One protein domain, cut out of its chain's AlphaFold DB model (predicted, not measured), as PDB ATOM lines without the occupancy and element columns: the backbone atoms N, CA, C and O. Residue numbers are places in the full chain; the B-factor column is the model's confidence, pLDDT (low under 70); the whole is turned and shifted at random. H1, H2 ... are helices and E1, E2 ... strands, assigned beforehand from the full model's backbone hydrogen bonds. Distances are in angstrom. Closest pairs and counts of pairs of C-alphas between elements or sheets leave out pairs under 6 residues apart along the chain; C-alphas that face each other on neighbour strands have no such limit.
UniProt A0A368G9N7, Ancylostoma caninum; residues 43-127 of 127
ATOM      1  N   SER A  43     195.207 166.396 150.029       73.62
ATOM      2  CA  SER A  43     194.050 167.253 149.775       73.62
ATOM      3  C   SER A  43     194.266 168.061 148.495       73.62
ATOM      4  O   SER A  43     195.375 168.519 148.196       73.62
ATOM      5  N   LEU A  44     193.198 168.257 147.724       77.25
ATOM      6  CA  LEU A  44     193.273 169.020 146.478       77.25
ATOM      7  C   LEU A  44     193.837 170.432 146.738       77.25
ATOM      8  O   LEU A  44     194.680 170.909 145.983       77.25
ATOM      9  N   GLY A  45     193.479 171.036 147.878       74.69
ATOM     10  CA  GLY A  45     194.040 172.305 148.352       74.69
ATOM     11  C   GLY A  45     195.554 172.274 148.596       74.69
ATOM     12  O   GLY A  45     196.242 173.225 148.227       74.69
ATOM     13  N   CYS A  46     196.095 171.178 149.134       80.31
ATOM     14  CA  CYS A  46     197.532 171.026 149.360       80.31
ATOM     15  C   CYS A  46     198.311 170.944 148.041       80.31
ATOM     16  O   CYS A  46     199.277 171.686 147.846       80.31
ATOM     17  N   ARG A  47     197.830 170.135 147.085       82.56
ATOM     18  CA  ARG A  47     198.451 170.023 145.753       82.56
ATOM     19  C   ARG A  47     198.462 171.357 145.017       82.56
ATOM     20  O   ARG A  47     199.472 171.731 144.422       82.56
ATOM     21  N   LEU A  48     197.340 172.079 145.059       81.94
ATOM     22  CA  LEU A  48     197.220 173.398 144.442       81.94
ATOM     23  C   LEU A  48     198.153 174.410 145.097       81.94
ATOM     24  O   LEU A  48     198.879 175.105 144.391       81.94
ATOM     25  N   CYS A  49     198.163 174.463 146.429       81.81
ATOM     26  CA  CYS A  49     199.045 175.363 147.153       81.81
ATOM     27  C   CYS A  49     200.503 175.105 146.789       81.81
ATOM     28  O   CYS A  49     201.209 176.044 146.443       81.81
ATOM     29  N   ARG A  50     200.941 173.840 146.787       82.56
ATOM     30  CA  ARG A  50     202.321 173.485 146.445       82.56
ATOM     31  C   ARG A  50     202.665 173.913 145.018       82.56
ATOM     32  O   ARG A  50     203.730 174.478 144.802       82.56
ATOM     33  N   LYS A  51     201.756 173.707 144.060       84.69
ATOM     34  CA  LYS A  51     201.949 174.142 142.671       84.69
ATOM     35  C   LYS A  51     202.093 175.663 142.556       84.69
ATOM     36  O   LYS A  51     203.005 176.132 141.890       84.69
ATOM     37  N   ILE A  52     201.225 176.427 143.218       83.44
ATOM     38  CA  ILE A  52     201.266 177.898 143.187       83.44
ATOM     39  C   ILE A  52     202.495 178.421 143.945       83.44
ATOM     40  O   ILE A  52     203.136 179.361 143.495       83.44
ATOM     41  N   ALA A  53     202.852 177.796 145.068       81.75
ATOM     42  CA  ALA A  53     204.038 178.132 145.844       81.75
ATOM     43  C   ALA A  53     205.325 177.899 145.047       81.75
ATOM     44  O   ALA A  53     206.223 178.721 145.121       81.75
ATOM     45  N   LEU A  54     205.415 176.829 144.257       80.31
ATOM     46  CA  LEU A  54     206.567 176.595 143.380       80.31
ATOM     47  C   LEU A  54     206.710 177.654 142.275       80.31
ATOM     48  O   LEU A  54     207.832 177.998 141.922       80.31
ATOM     49  N   ASP A  55     205.596 178.164 141.748       81.00
ATOM     50  CA  ASP A  55     205.599 179.196 140.701       81.00
ATOM     51  C   ASP A  55     205.882 180.601 141.252       81.00
ATOM     52  O   ASP A  55     206.516 181.419 140.591       81.00
ATOM     53  N   GLU A  56     205.368 180.911 142.444       80.75
ATOM     54  CA  GLU A  56     205.328 182.282 142.957       80.75
ATOM     55  C   GLU A  56     206.269 182.517 144.142       80.75
ATOM     56  O   GLU A  56     206.533 183.666 144.481       80.75
ATOM     57  N   ILE A  57     206.776 181.478 144.807       77.88
ATOM     58  CA  ILE A  57     207.702 181.629 145.932       77.88
ATOM     59  C   ILE A  57     209.103 181.283 145.461       77.88
ATOM     60  O   ILE A  57     209.385 180.172 145.025       77.88
ATOM     61  N   THR A  58     210.002 182.248 145.595       76.94
ATOM     62  CA  THR A  58     211.414 182.094 145.257       76.94
ATOM     63  C   THR A  58     212.266 182.445 146.466       76.94
ATOM     64  O   THR A  58     211.926 183.331 147.247       76.94
ATOM     65  N   ILE A  59     213.383 181.742 146.638       71.38
ATOM     66  CA  ILE A  59     214.376 182.080 147.659       71.38
ATOM     67  C   ILE A  59     215.493 182.842 146.956       71.38
ATOM     68  O   ILE A  59     216.136 182.315 146.050       71.38
ATOM     69  N   VAL A  60     215.704 184.096 147.349       70.75
ATOM     70  CA  VAL A  60     216.758 184.956 146.800       70.75
ATOM     71  C   VAL A  60     217.578 185.502 147.958       70.75
ATOM     72  O   VAL A  60     217.037 186.222 148.793       70.75
ATOM     73  N   ALA A  61     218.877 185.187 147.983       68.94
ATOM     74  CA  ALA A  61     219.801 185.592 149.050       68.94
ATOM     75  C   ALA A  61     219.277 185.233 150.457       68.94
ATOM     76  O   ALA A  61     219.144 186.107 151.312       68.94
ATOM     77  N   ASP A  62     218.897 183.963 150.641       68.44
ATOM     78  CA  ASP A  62     218.350 183.402 151.890       68.44
ATOM     79  C   ASP A  62     217.078 184.088 152.406       68.44
ATOM     80  O   ASP A  62     216.667 183.903 153.549       68.44
ATOM     81  N   ARG A  63     216.415 184.873 151.551       65.38
ATOM     82  CA  ARG A  63     215.133 185.505 151.851       65.38
ATOM     83  C   ARG A  63     214.044 184.940 150.972       65.38
ATOM     84  O   ARG A  63     214.186 184.837 149.751       65.38
ATOM     85  N   LEU A  64     212.921 184.644 151.607       70.69
ATOM     86  CA  LEU A  64     211.706 184.273 150.915       70.69
ATOM     87  C   LEU A  64     211.113 185.491 150.201       70.69
ATOM     88  O   LEU A  64     210.775 186.498 150.824       70.69
ATOM     89  N   LYS A  65     210.963 185.382 148.883       74.56
ATOM     90  CA  LYS A  65     210.222 186.321 148.047       74.56
ATOM     91  C   LYS A  65     208.954 185.655 147.550       74.56
ATOM     92  O   LYS A  65     209.013 184.610 146.909       74.56
ATOM     93  N   VAL A  66     207.818 186.288 147.821       76.88
ATOM     94  CA  VAL A  66     206.515 185.852 147.318       76.88
ATOM     95  C   VAL A  66     206.090 186.772 146.189       76.88
ATOM     96  O   VAL A  66     206.113 187.992 146.340       76.88
ATOM     97  N   GLY A  67     205.710 186.180 145.067       77.19
ATOM     98  CA  GLY A  67     205.150 186.863 143.919       77.19
ATOM     99  C   GLY A  67     203.818 187.514 144.267       77.19
ATOM    100  O   GLY A  67     203.016 186.988 145.044       77.19
ATOM    101  N   GLU A  68     203.567 188.675 143.669       77.06
ATOM    102  CA  GLU A  68     202.363 189.473 143.923       77.06
ATOM    103  C   GLU A  68     201.071 188.713 143.578       77.06
ATOM    104  O   GLU A  68     200.010 188.986 144.144       77.06
ATOM    105  N   MET A  69     201.155 187.717 142.688       80.00
ATOM    106  CA  MET A  69     200.008 186.925 142.252       80.00
ATOM    107  C   MET A  69     199.748 185.682 143.101       80.00
ATOM    108  O   MET A  69     198.694 185.070 142.932       80.00
ATOM    109  N   PHE A  70     200.626 185.322 144.041       81.81
ATOM    110  CA  PHE A  70     200.451 184.146 144.901       81.81
ATOM    111  C   PHE A  70     199.087 184.126 145.601       81.81
ATOM    112  O   PHE A  70     198.336 183.153 145.512       81.81
ATOM    113  N   ILE A  71     198.743 185.241 146.250       81.69
ATOM    114  CA  ILE A  71     197.502 185.405 147.013       81.69
ATOM    115  C   ILE A  71     196.294 185.282 146.084       81.69
ATOM    116  O   ILE A  71     195.364 184.523 146.353       81.69
ATOM    117  N   VAL A  72     196.346 185.988 144.953       82.94
ATOM    118  CA  VAL A  72     195.265 186.021 143.967       82.94
ATOM    119  C   VAL A  72     195.054 184.641 143.349       82.94
ATOM    120  O   VAL A  72     193.914 184.206 143.233       82.94
ATOM    121  N   LYS A  73     196.125 183.920 143.000       82.88
ATOM    122  CA  LYS A  73     196.051 182.557 142.462       82.88
ATOM    123  C   LYS A  73     195.458 181.590 143.483       82.88
ATOM    124  O   LYS A  73     194.532 180.866 143.132       82.88
ATOM    125  N   ILE A  74     195.912 181.611 144.740       81.69
ATOM    126  CA  ILE A  74     195.346 180.753 145.795       81.69
ATOM    127  C   ILE A  74     193.857 181.043 145.990       81.69
ATOM    128  O   ILE A  74     193.044 180.119 145.988       81.69
ATOM    129  N   CYS A  75     193.484 182.315 146.111       81.31
ATOM    130  CA  CYS A  75     192.104 182.697 146.378       81.31
ATOM    131  C   CYS A  75     191.181 182.453 145.185       81.31
ATOM    132  O   CYS A  75     190.086 181.929 145.369       81.31
ATOM    133  N   ASN A  76     191.628 182.734 143.960       81.56
ATOM    134  CA  ASN A  76     190.877 182.393 142.754       81.56
ATOM    135  C   ASN A  76     190.725 180.887 142.588       81.56
ATOM    136  O   ASN A  76     189.714 180.439 142.071       81.56
ATOM    137  N   GLN A  77     191.693 180.079 143.007       77.38
ATOM    138  CA  GLN A  77     191.572 178.639 142.823       77.38
ATOM    139  C   GLN A  77     190.769 177.959 143.936       77.38
ATOM    140  O   GLN A  77     190.122 176.946 143.682       77.38
ATOM    141  N   ALA A  78     190.736 178.546 145.134       70.25
ATOM    142  CA  ALA A  78     189.857 178.119 146.219       70.25
ATOM    143  C   ALA A  78     188.396 178.565 146.013       70.25
ATOM    144  O   ALA A  78     187.474 177.836 146.371       70.25
ATOM    145  N   PHE A  79     188.184 179.746 145.426       70.12
ATOM    146  CA  PHE A  79     186.885 180.427 145.388       70.12
ATOM    147  C   PHE A  79     186.455 180.860 143.979       70.12
ATOM    148  O   PHE A  79     185.586 181.714 143.852       70.12
ATOM    149  N   GLY A  80     187.028 180.286 142.917       57.56
ATOM    150  CA  GLY A  80     186.965 180.778 141.525       57.56
ATOM    151  C   GLY A  80     185.595 180.961 140.875       57.56
ATOM    152  O   GLY A  80     185.526 181.328 139.706       57.56
ATOM    153  N   LEU A  81     184.512 180.717 141.609       53.34
ATOM    154  CA  LEU A  81     183.125 180.847 141.171       53.34
ATOM    155  C   LEU A  81     182.204 181.507 142.214       53.34
ATOM    156  O   LEU A  81     181.010 181.647 141.960       53.34
ATOM    157  N   VAL A  82     182.710 181.899 143.388       55.19
ATOM    158  CA  VAL A  82     181.882 182.409 144.492       55.19
ATOM    159  C   VAL A  82     181.999 183.926 144.645       55.19
ATOM    160  O   VAL A  82     182.983 184.544 144.248       55.19
ATOM    161  N   ALA A  83     180.938 184.525 145.194       61.25
ATOM    162  CA  ALA A  83     180.722 185.967 145.302       61.25
ATOM    163  C   ALA A  83     181.976 186.760 145.721       61.25
ATOM    164  O   ALA A  83     182.719 186.332 146.602       61.25
ATOM    165  N   GLN A  84     182.152 187.966 145.158       72.56
ATOM    166  CA  GLN A  84     183.336 188.822 145.358       72.56
ATOM    167  C   GLN A  84     183.751 189.013 146.828       72.56
ATOM    168  O   GLN A  84     184.938 189.140 147.121       72.56
ATOM    169  N   LEU A  85     182.799 188.977 147.766       74.06
ATOM    170  CA  LEU A  85     183.079 189.029 149.202       74.06
ATOM    171  C   LEU A  85     183.971 187.882 149.700       74.06
ATOM    172  O   LEU A  85     184.836 188.120 150.539       74.06
ATOM    173  N   GLN A  86     183.792 186.658 149.195       76.19
ATOM    174  CA  GLN A  86     184.617 185.512 149.592       76.19
ATOM    175  C   GLN A  86     186.046 185.650 149.063       76.19
ATOM    176  O   GLN A  86     187.000 185.349 149.779       76.19
ATOM    177  N   LEU A  87     186.201 186.198 147.854       78.12
ATOM    178  CA  LEU A  87     187.509 186.507 147.286       78.12
ATOM    179  C   LEU A  87     188.247 187.572 148.112       78.12
ATOM    180  O   LEU A  87     189.419 187.404 148.437       78.12
ATOM    181  N   ILE A  88     187.550 188.646 148.500       80.81
ATOM    182  CA  ILE A  88     188.109 189.715 149.343       80.81
ATOM    183  C   ILE A  88     188.527 189.161 150.711       80.81
ATOM    184  O   ILE A  88     189.638 189.434 151.170       80.81
ATOM    185  N   ALA A  89     187.670 188.354 151.343       81.31
ATOM    186  CA  ALA A  89     187.968 187.729 152.628       81.31
ATOM    187  C   ALA A  89     189.183 186.792 152.538       81.31
ATOM    188  O   ALA A  89     190.064 186.846 153.397       81.31
ATOM    189  N   CYS A  90     189.273 185.992 151.472       81.62
ATOM    190  CA  CYS A  90     190.431 185.144 151.224       81.62
ATOM    191  C   CYS A  90     191.708 185.968 151.044       81.62
ATOM    192  O   CYS A  90     192.707 185.691 151.704       81.62
ATOM    193  N   ASN A  91     191.668 187.017 150.217       83.06
ATOM    194  CA  ASN A  91     192.828 187.871 149.979       83.06
ATOM    195  C   ASN A  91     193.342 188.482 151.288       83.06
ATOM    196  O   ASN A  91     194.544 188.447 151.544       83.06
ATOM    197  N   MET A  92     192.450 188.991 152.145       82.00
ATOM    198  CA  MET A  92     192.840 189.520 153.457       82.00
ATOM    199  C   MET A  92     193.420 188.439 154.375       82.00
ATOM    200  O   MET A  92     194.442 188.674 155.020       82.00
ATOM    201  N   PHE A  93     192.797 187.260 154.428       81.69
ATOM    202  CA  PHE A  93     193.252 186.157 155.274       81.69
ATOM    203  C   PHE A  93     194.631 185.640 154.854       81.69
ATOM    204  O   PHE A  93     195.532 185.531 155.686       81.69
ATOM    205  N   VAL A  94     194.814 185.344 153.567       79.31
ATOM    206  CA  VAL A  94     196.080 184.832 153.039       79.31
ATOM    207  C   VAL A  94     197.164 185.893 153.178       79.31
ATOM    208  O   VAL A  94     198.237 185.564 153.667       79.31
ATOM    209  N   LYS A  95     196.880 187.166 152.862       83.00
ATOM    210  CA  LYS A  95     197.840 188.263 153.056       83.00
ATOM    211  C   LYS A  95     198.298 188.368 154.509       83.00
ATOM    212  O   LYS A  95     199.492 188.335 154.775       83.00
ATOM    213  N   GLY A  96     197.361 188.412 155.457       81.50
ATOM    214  CA  GLY A  96     197.690 188.560 156.876       81.50
ATOM    215  C   GLY A  96     198.498 187.392 157.450       81.50
ATOM    216  O   GLY A  96     199.360 187.604 158.301       81.50
ATOM    217  N   ASN A  97     198.247 186.162 156.995       79.00
ATOM    218  CA  ASN A  97     199.045 185.003 157.405       79.00
ATOM    219  C   ASN A  97     200.395 184.955 156.684       79.00
ATOM    220  O   ASN A  97     201.402 184.623 157.301       79.00
ATOM    221  N   LEU A  98     200.442 185.333 155.409       77.00
ATOM    222  CA  LEU A  98     201.677 185.367 154.638       77.00
ATOM    223  C   LEU A  98     202.658 186.410 155.180       77.00
ATOM    224  O   LEU A  98     203.827 186.092 155.337       77.00
ATOM    225  N   ASP A  99     202.196 187.611 155.535       79.62
ATOM    226  CA  ASP A  99     203.031 188.634 156.179       79.62
ATOM    227  C   ASP A  99     203.623 188.123 157.504       79.62
ATOM    228  O   ASP A  99     204.810 188.299 157.772       79.62
ATOM    229  N   LYS A 100     202.825 187.413 158.317       78.06
ATOM    230  CA  LYS A 100     203.312 186.773 159.554       78.06
ATOM    231  C   LYS A 100     204.346 185.689 159.274       78.06
ATOM    232  O   LYS A 100     205.323 185.589 160.007       78.06
ATOM    233  N   PHE A 101     204.134 184.892 158.231       73.94
ATOM    234  CA  PHE A 101     205.079 183.872 157.802       73.94
ATOM    235  C   PHE A 101     206.385 184.513 157.320       73.94
ATOM    236  O   PHE A 101     207.451 184.179 157.810       73.94
ATOM    237  N   ILE A 102     206.328 185.518 156.449       75.50
ATOM    238  CA  ILE A 102     207.524 186.243 156.007       75.50
ATOM    239  C   ILE A 102     208.252 186.844 157.211       75.50
ATOM    240  O   ILE A 102     209.463 186.700 157.310       75.50
ATOM    241  N   HIS A 103     207.546 187.460 158.158       76.06
ATOM    242  CA  HIS A 103     208.168 188.035 159.351       76.06
ATOM    243  C   HIS A 103     208.806 186.976 160.268       76.06
ATOM    244  O   HIS A 103     209.875 187.210 160.822       76.06
ATOM    245  N   ALA A 104     208.171 185.814 160.441       69.44
ATOM    246  CA  ALA A 104     208.689 184.731 161.281       69.44
ATOM    247  C   ALA A 104     209.842 183.948 160.625       69.44
ATOM    248  O   ALA A 104     210.665 183.380 161.336       69.44
ATOM    249  N   PHE A 105     209.901 183.931 159.292       65.38
ATOM    250  CA  PHE A 105     210.852 183.145 158.500       65.38
ATOM    251  C   PHE A 105     211.814 184.035 157.671       65.38
ATOM    252  O   PHE A 105     212.494 183.554 156.771       65.38
ATOM    253  N   SER A 106     211.892 185.345 157.962       62.03
ATOM    254  CA  SER A 106     212.873 186.281 157.364       62.03
ATOM    255  C   SER A 106     214.268 186.184 157.989       62.03
ATOM    256  O   SER A 106     215.180 186.896 157.563       62.03
ATOM    257  N   ASP A 107     214.438 185.348 159.014       59.66
ATOM    258  CA  ASP A 107     215.718 185.159 159.685       59.66
ATOM    259  C   ASP A 107     216.653 184.328 158.778       59.66
ATOM    260  O   ASP A 107     216.320 183.191 158.432       59.66
ATOM    261  N   PRO A 108     217.840 184.836 158.394       52.91
ATOM    262  CA  PRO A 108     218.725 184.205 157.404       52.91
ATOM    263  C   PRO A 108     219.353 182.876 157.859       52.91
ATOM    264  O   PRO A 108     220.175 182.307 157.151       52.91
ATOM    265  N   LYS A 109     219.004 182.369 159.049       53.19
ATOM    266  CA  LYS A 109     219.489 181.082 159.574       53.19
ATOM    267  C   LYS A 109     218.633 179.884 159.164       53.19
ATOM    268  O   LYS A 109     218.955 178.761 159.545       53.19
ATOM    269  N   GLN A 110     217.539 180.098 158.438       53.22
ATOM    270  CA  GLN A 110     216.664 179.011 158.016       53.22
ATOM    271  C   GLN A 110     217.156 178.393 156.711       53.22
ATOM    272  O   GLN A 110     216.771 178.770 155.606       53.22
ATOM    273  N   GLU A 111     218.045 177.423 156.885       47.19
ATOM    274  CA  GLU A 111     218.544 176.542 155.842       47.19
ATOM    275  C   GLU A 111     217.346 175.800 155.217       47.19
ATOM    276  O   GLU A 111     216.739 174.928 155.831       47.19
ATOM    277  N   GLN A 112     216.964 176.217 154.008       52.09
ATOM    278  CA  GLN A 112     215.896 175.649 153.179       52.09
ATOM    279  C   GLN A 112     214.481 175.724 153.759       52.09
ATOM    280  O   GLN A 112     213.907 174.762 154.272       52.09
ATOM    281  N   LEU A 113     213.843 176.873 153.548       60.78
ATOM    282  CA  LEU A 113     212.400 176.941 153.665       60.78
ATOM    283  C   LEU A 113     211.729 176.209 152.496       60.78
ATOM    284  O   LEU A 113     211.643 176.723 151.383       60.78
ATOM    285  N   GLU A 114     211.234 174.999 152.739       64.88
ATOM    286  CA  GLU A 114     210.473 174.272 151.727       64.88
ATOM    287  C   GLU A 114     209.154 174.990 151.402       64.88
ATOM    288  O   GLU A 114     208.423 175.423 152.296       64.88
ATOM    289  N   THR A 115     208.767 175.026 150.125       67.50
ATOM    290  CA  THR A 115     207.443 175.510 149.677       67.50
ATOM    291  C   THR A 115     206.286 174.774 150.368       67.50
ATOM    292  O   THR A 115     205.208 175.335 150.569       67.50
ATOM    293  N   THR A 116     206.528 173.541 150.827       68.31
ATOM    294  CA  THR A 116     205.613 172.765 151.672       68.31
ATOM    295  C   THR A 116     205.331 173.449 153.021       68.31
ATOM    296  O   THR A 116     204.205 173.363 153.513       68.31
ATOM    297  N   ALA A 117     206.296 174.162 153.613       75.69
ATOM    298  CA  ALA A 117     206.129 174.852 154.895       75.69
ATOM    299  C   ALA A 117     205.108 175.994 154.806       75.69
ATOM    300  O   ALA A 117     204.275 176.141 155.697       75.69
ATOM    301  N   VAL A 118     205.105 176.737 153.694       76.31
ATOM    302  CA  VAL A 118     204.117 177.798 153.430       76.31
ATOM    303  C   VAL A 118     202.710 177.204 153.378       76.31
ATOM    304  O   VAL A 118     201.784 177.708 154.011       76.31
ATOM    305  N   CYS A 119     202.544 176.085 152.673       78.75
ATOM    306  CA  CYS A 119     201.245 175.434 152.530       78.75
ATOM    307  C   CYS A 119     200.741 174.782 153.821       78.75
ATOM    308  O   CYS A 119     199.531 174.762 154.061       78.75
ATOM    309  N   LYS A 120     201.645 174.296 154.679       80.44
ATOM    310  CA  LYS A 120     201.302 173.870 156.043       80.44
ATOM    311  C   LYS A 120     200.905 175.060 156.920       80.44
ATOM    312  O   LYS A 120     199.907 174.975 157.625       80.44
ATOM    313  N   PHE A 121     201.626 176.180 156.835       76.88
ATOM    314  CA  PHE A 121     201.323 177.392 157.603       76.88
ATOM    315  C   PHE A 121     199.965 177.999 157.233       76.88
ATOM    316  O   PHE A 121     199.219 178.451 158.095       76.88
ATOM    317  N   LEU A 122     199.603 177.954 155.951       72.19
ATOM    318  CA  LEU A 122     198.286 178.376 155.467       72.19
ATOM    319  C   LEU A 122     197.167 177.369 155.788       72.19
ATOM    320  O   LEU A 122     196.033 177.581 155.367       72.19
ATOM    321  N   HIS A 123     197.466 176.281 156.510       74.75
ATOM    322  CA  HIS A 123     196.544 175.182 156.810       74.75
ATOM    323  C   HIS A 123     195.934 174.515 155.559       74.75
ATOM    324  O   HIS A 123     194.875 173.894 155.630       74.75
ATOM    325  N   LEU A 124     196.605 174.622 154.405       72.62
ATOM    326  CA  LEU A 124     196.173 174.018 153.139       72.62
ATOM    327  C   LEU A 124     196.684 172.580 152.988       72.62
ATOM    328  O   LEU A 124     196.036 171.758 152.341       72.62
ATOM    329  N   CYS A 125     197.817 172.265 153.620       73.06
ATOM    330  CA  CYS A 125     198.347 170.913 153.770       73.06
ATOM    331  C   CYS A 125     198.191 170.431 155.217       73.06
ATOM    332  O   CYS A 125     198.461 171.189 156.149       73.06
ATOM    333  N   GLN A 126     197.799 169.167 155.405       64.12
ATOM    334  CA  GLN A 126     197.883 168.527 156.722       64.12
ATOM    335  C   GLN A 126     199.351 168.387 157.154       64.12
ATOM    336  O   GLN A 126     200.246 168.221 156.318       64.12
ATOM    337  N   ALA A 127     199.574 168.535 158.462       53.16
ATOM    338  CA  ALA A 127     200.889 168.501 159.093       53.16
ATOM    339  C   ALA A 127     201.507 167.102 159.061       53.16
ATOM    340  O   ALA A 127     200.778 166.129 159.350       53.16
TER     341      ALA A 127
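This is residues 43 to 127 of the 127 residues of a protein of Ancylostoma caninum (UniProt A0A368G9N7). A long helix, H3, runs along the length of the domain; H2 folds back on its first half, the strand hairpin E1-E2 comes near its last part through E2, and H1, which is apart from H3, packs on H2 and on the short helix H4, which only just touches H3. The 85 printed residues hold H1, E1, E2, H2, H3 and H4 in chain order, mostly helix, with an antiparallel sheet E1-E2. The whole is compact, with a radius of gyration of the C-alphas of 12.7 A, yet elongated, 41 by 23 by 20 A.

H1, residues 44 to 56, begins at C-alpha 44 (193.273, 169.020, 146.478) and spans 18.3 A. E1 is 57 to 60, E2 63 to 66, H2 70 to 79. H3, 84 to 105, spans 31.0 A; H4, 115 to 121, ends at C-alpha 121 (201.323, 177.392, 157.603).

H1 and H2 touch at a shallow tilt of 24 degrees, closest at the C-alphas of Glu 56 and Phe 70, 5.6 A. H1 touches H4 at a steep tilt of 53 degrees, closest at the C-alphas of Ala 53 and Thr 115, 5.8 A. In the hairpin E1-E2, N 58 and O 65 are 2.9 A apart, within hydrogen-bond range. H2 and H3, a helical hairpin, touch through residues 86 to 95 of H3 alone, closest at the C-alphas of Cys 75 and Cys 90, 5.7 A. H1 and H3 are apart. In H1, H2, H3 and H4 every O i to N i+4 pair is within hydrogen-bond range.

The C-alphas farthest apart, of Ala 83 and Lys 109, are 41.6 A apart. The printed part has no cut and no long link. The model's pLDDT is under 70 at residues 61 to 63, 80 to 83, 104 to 116 and 126 to 127.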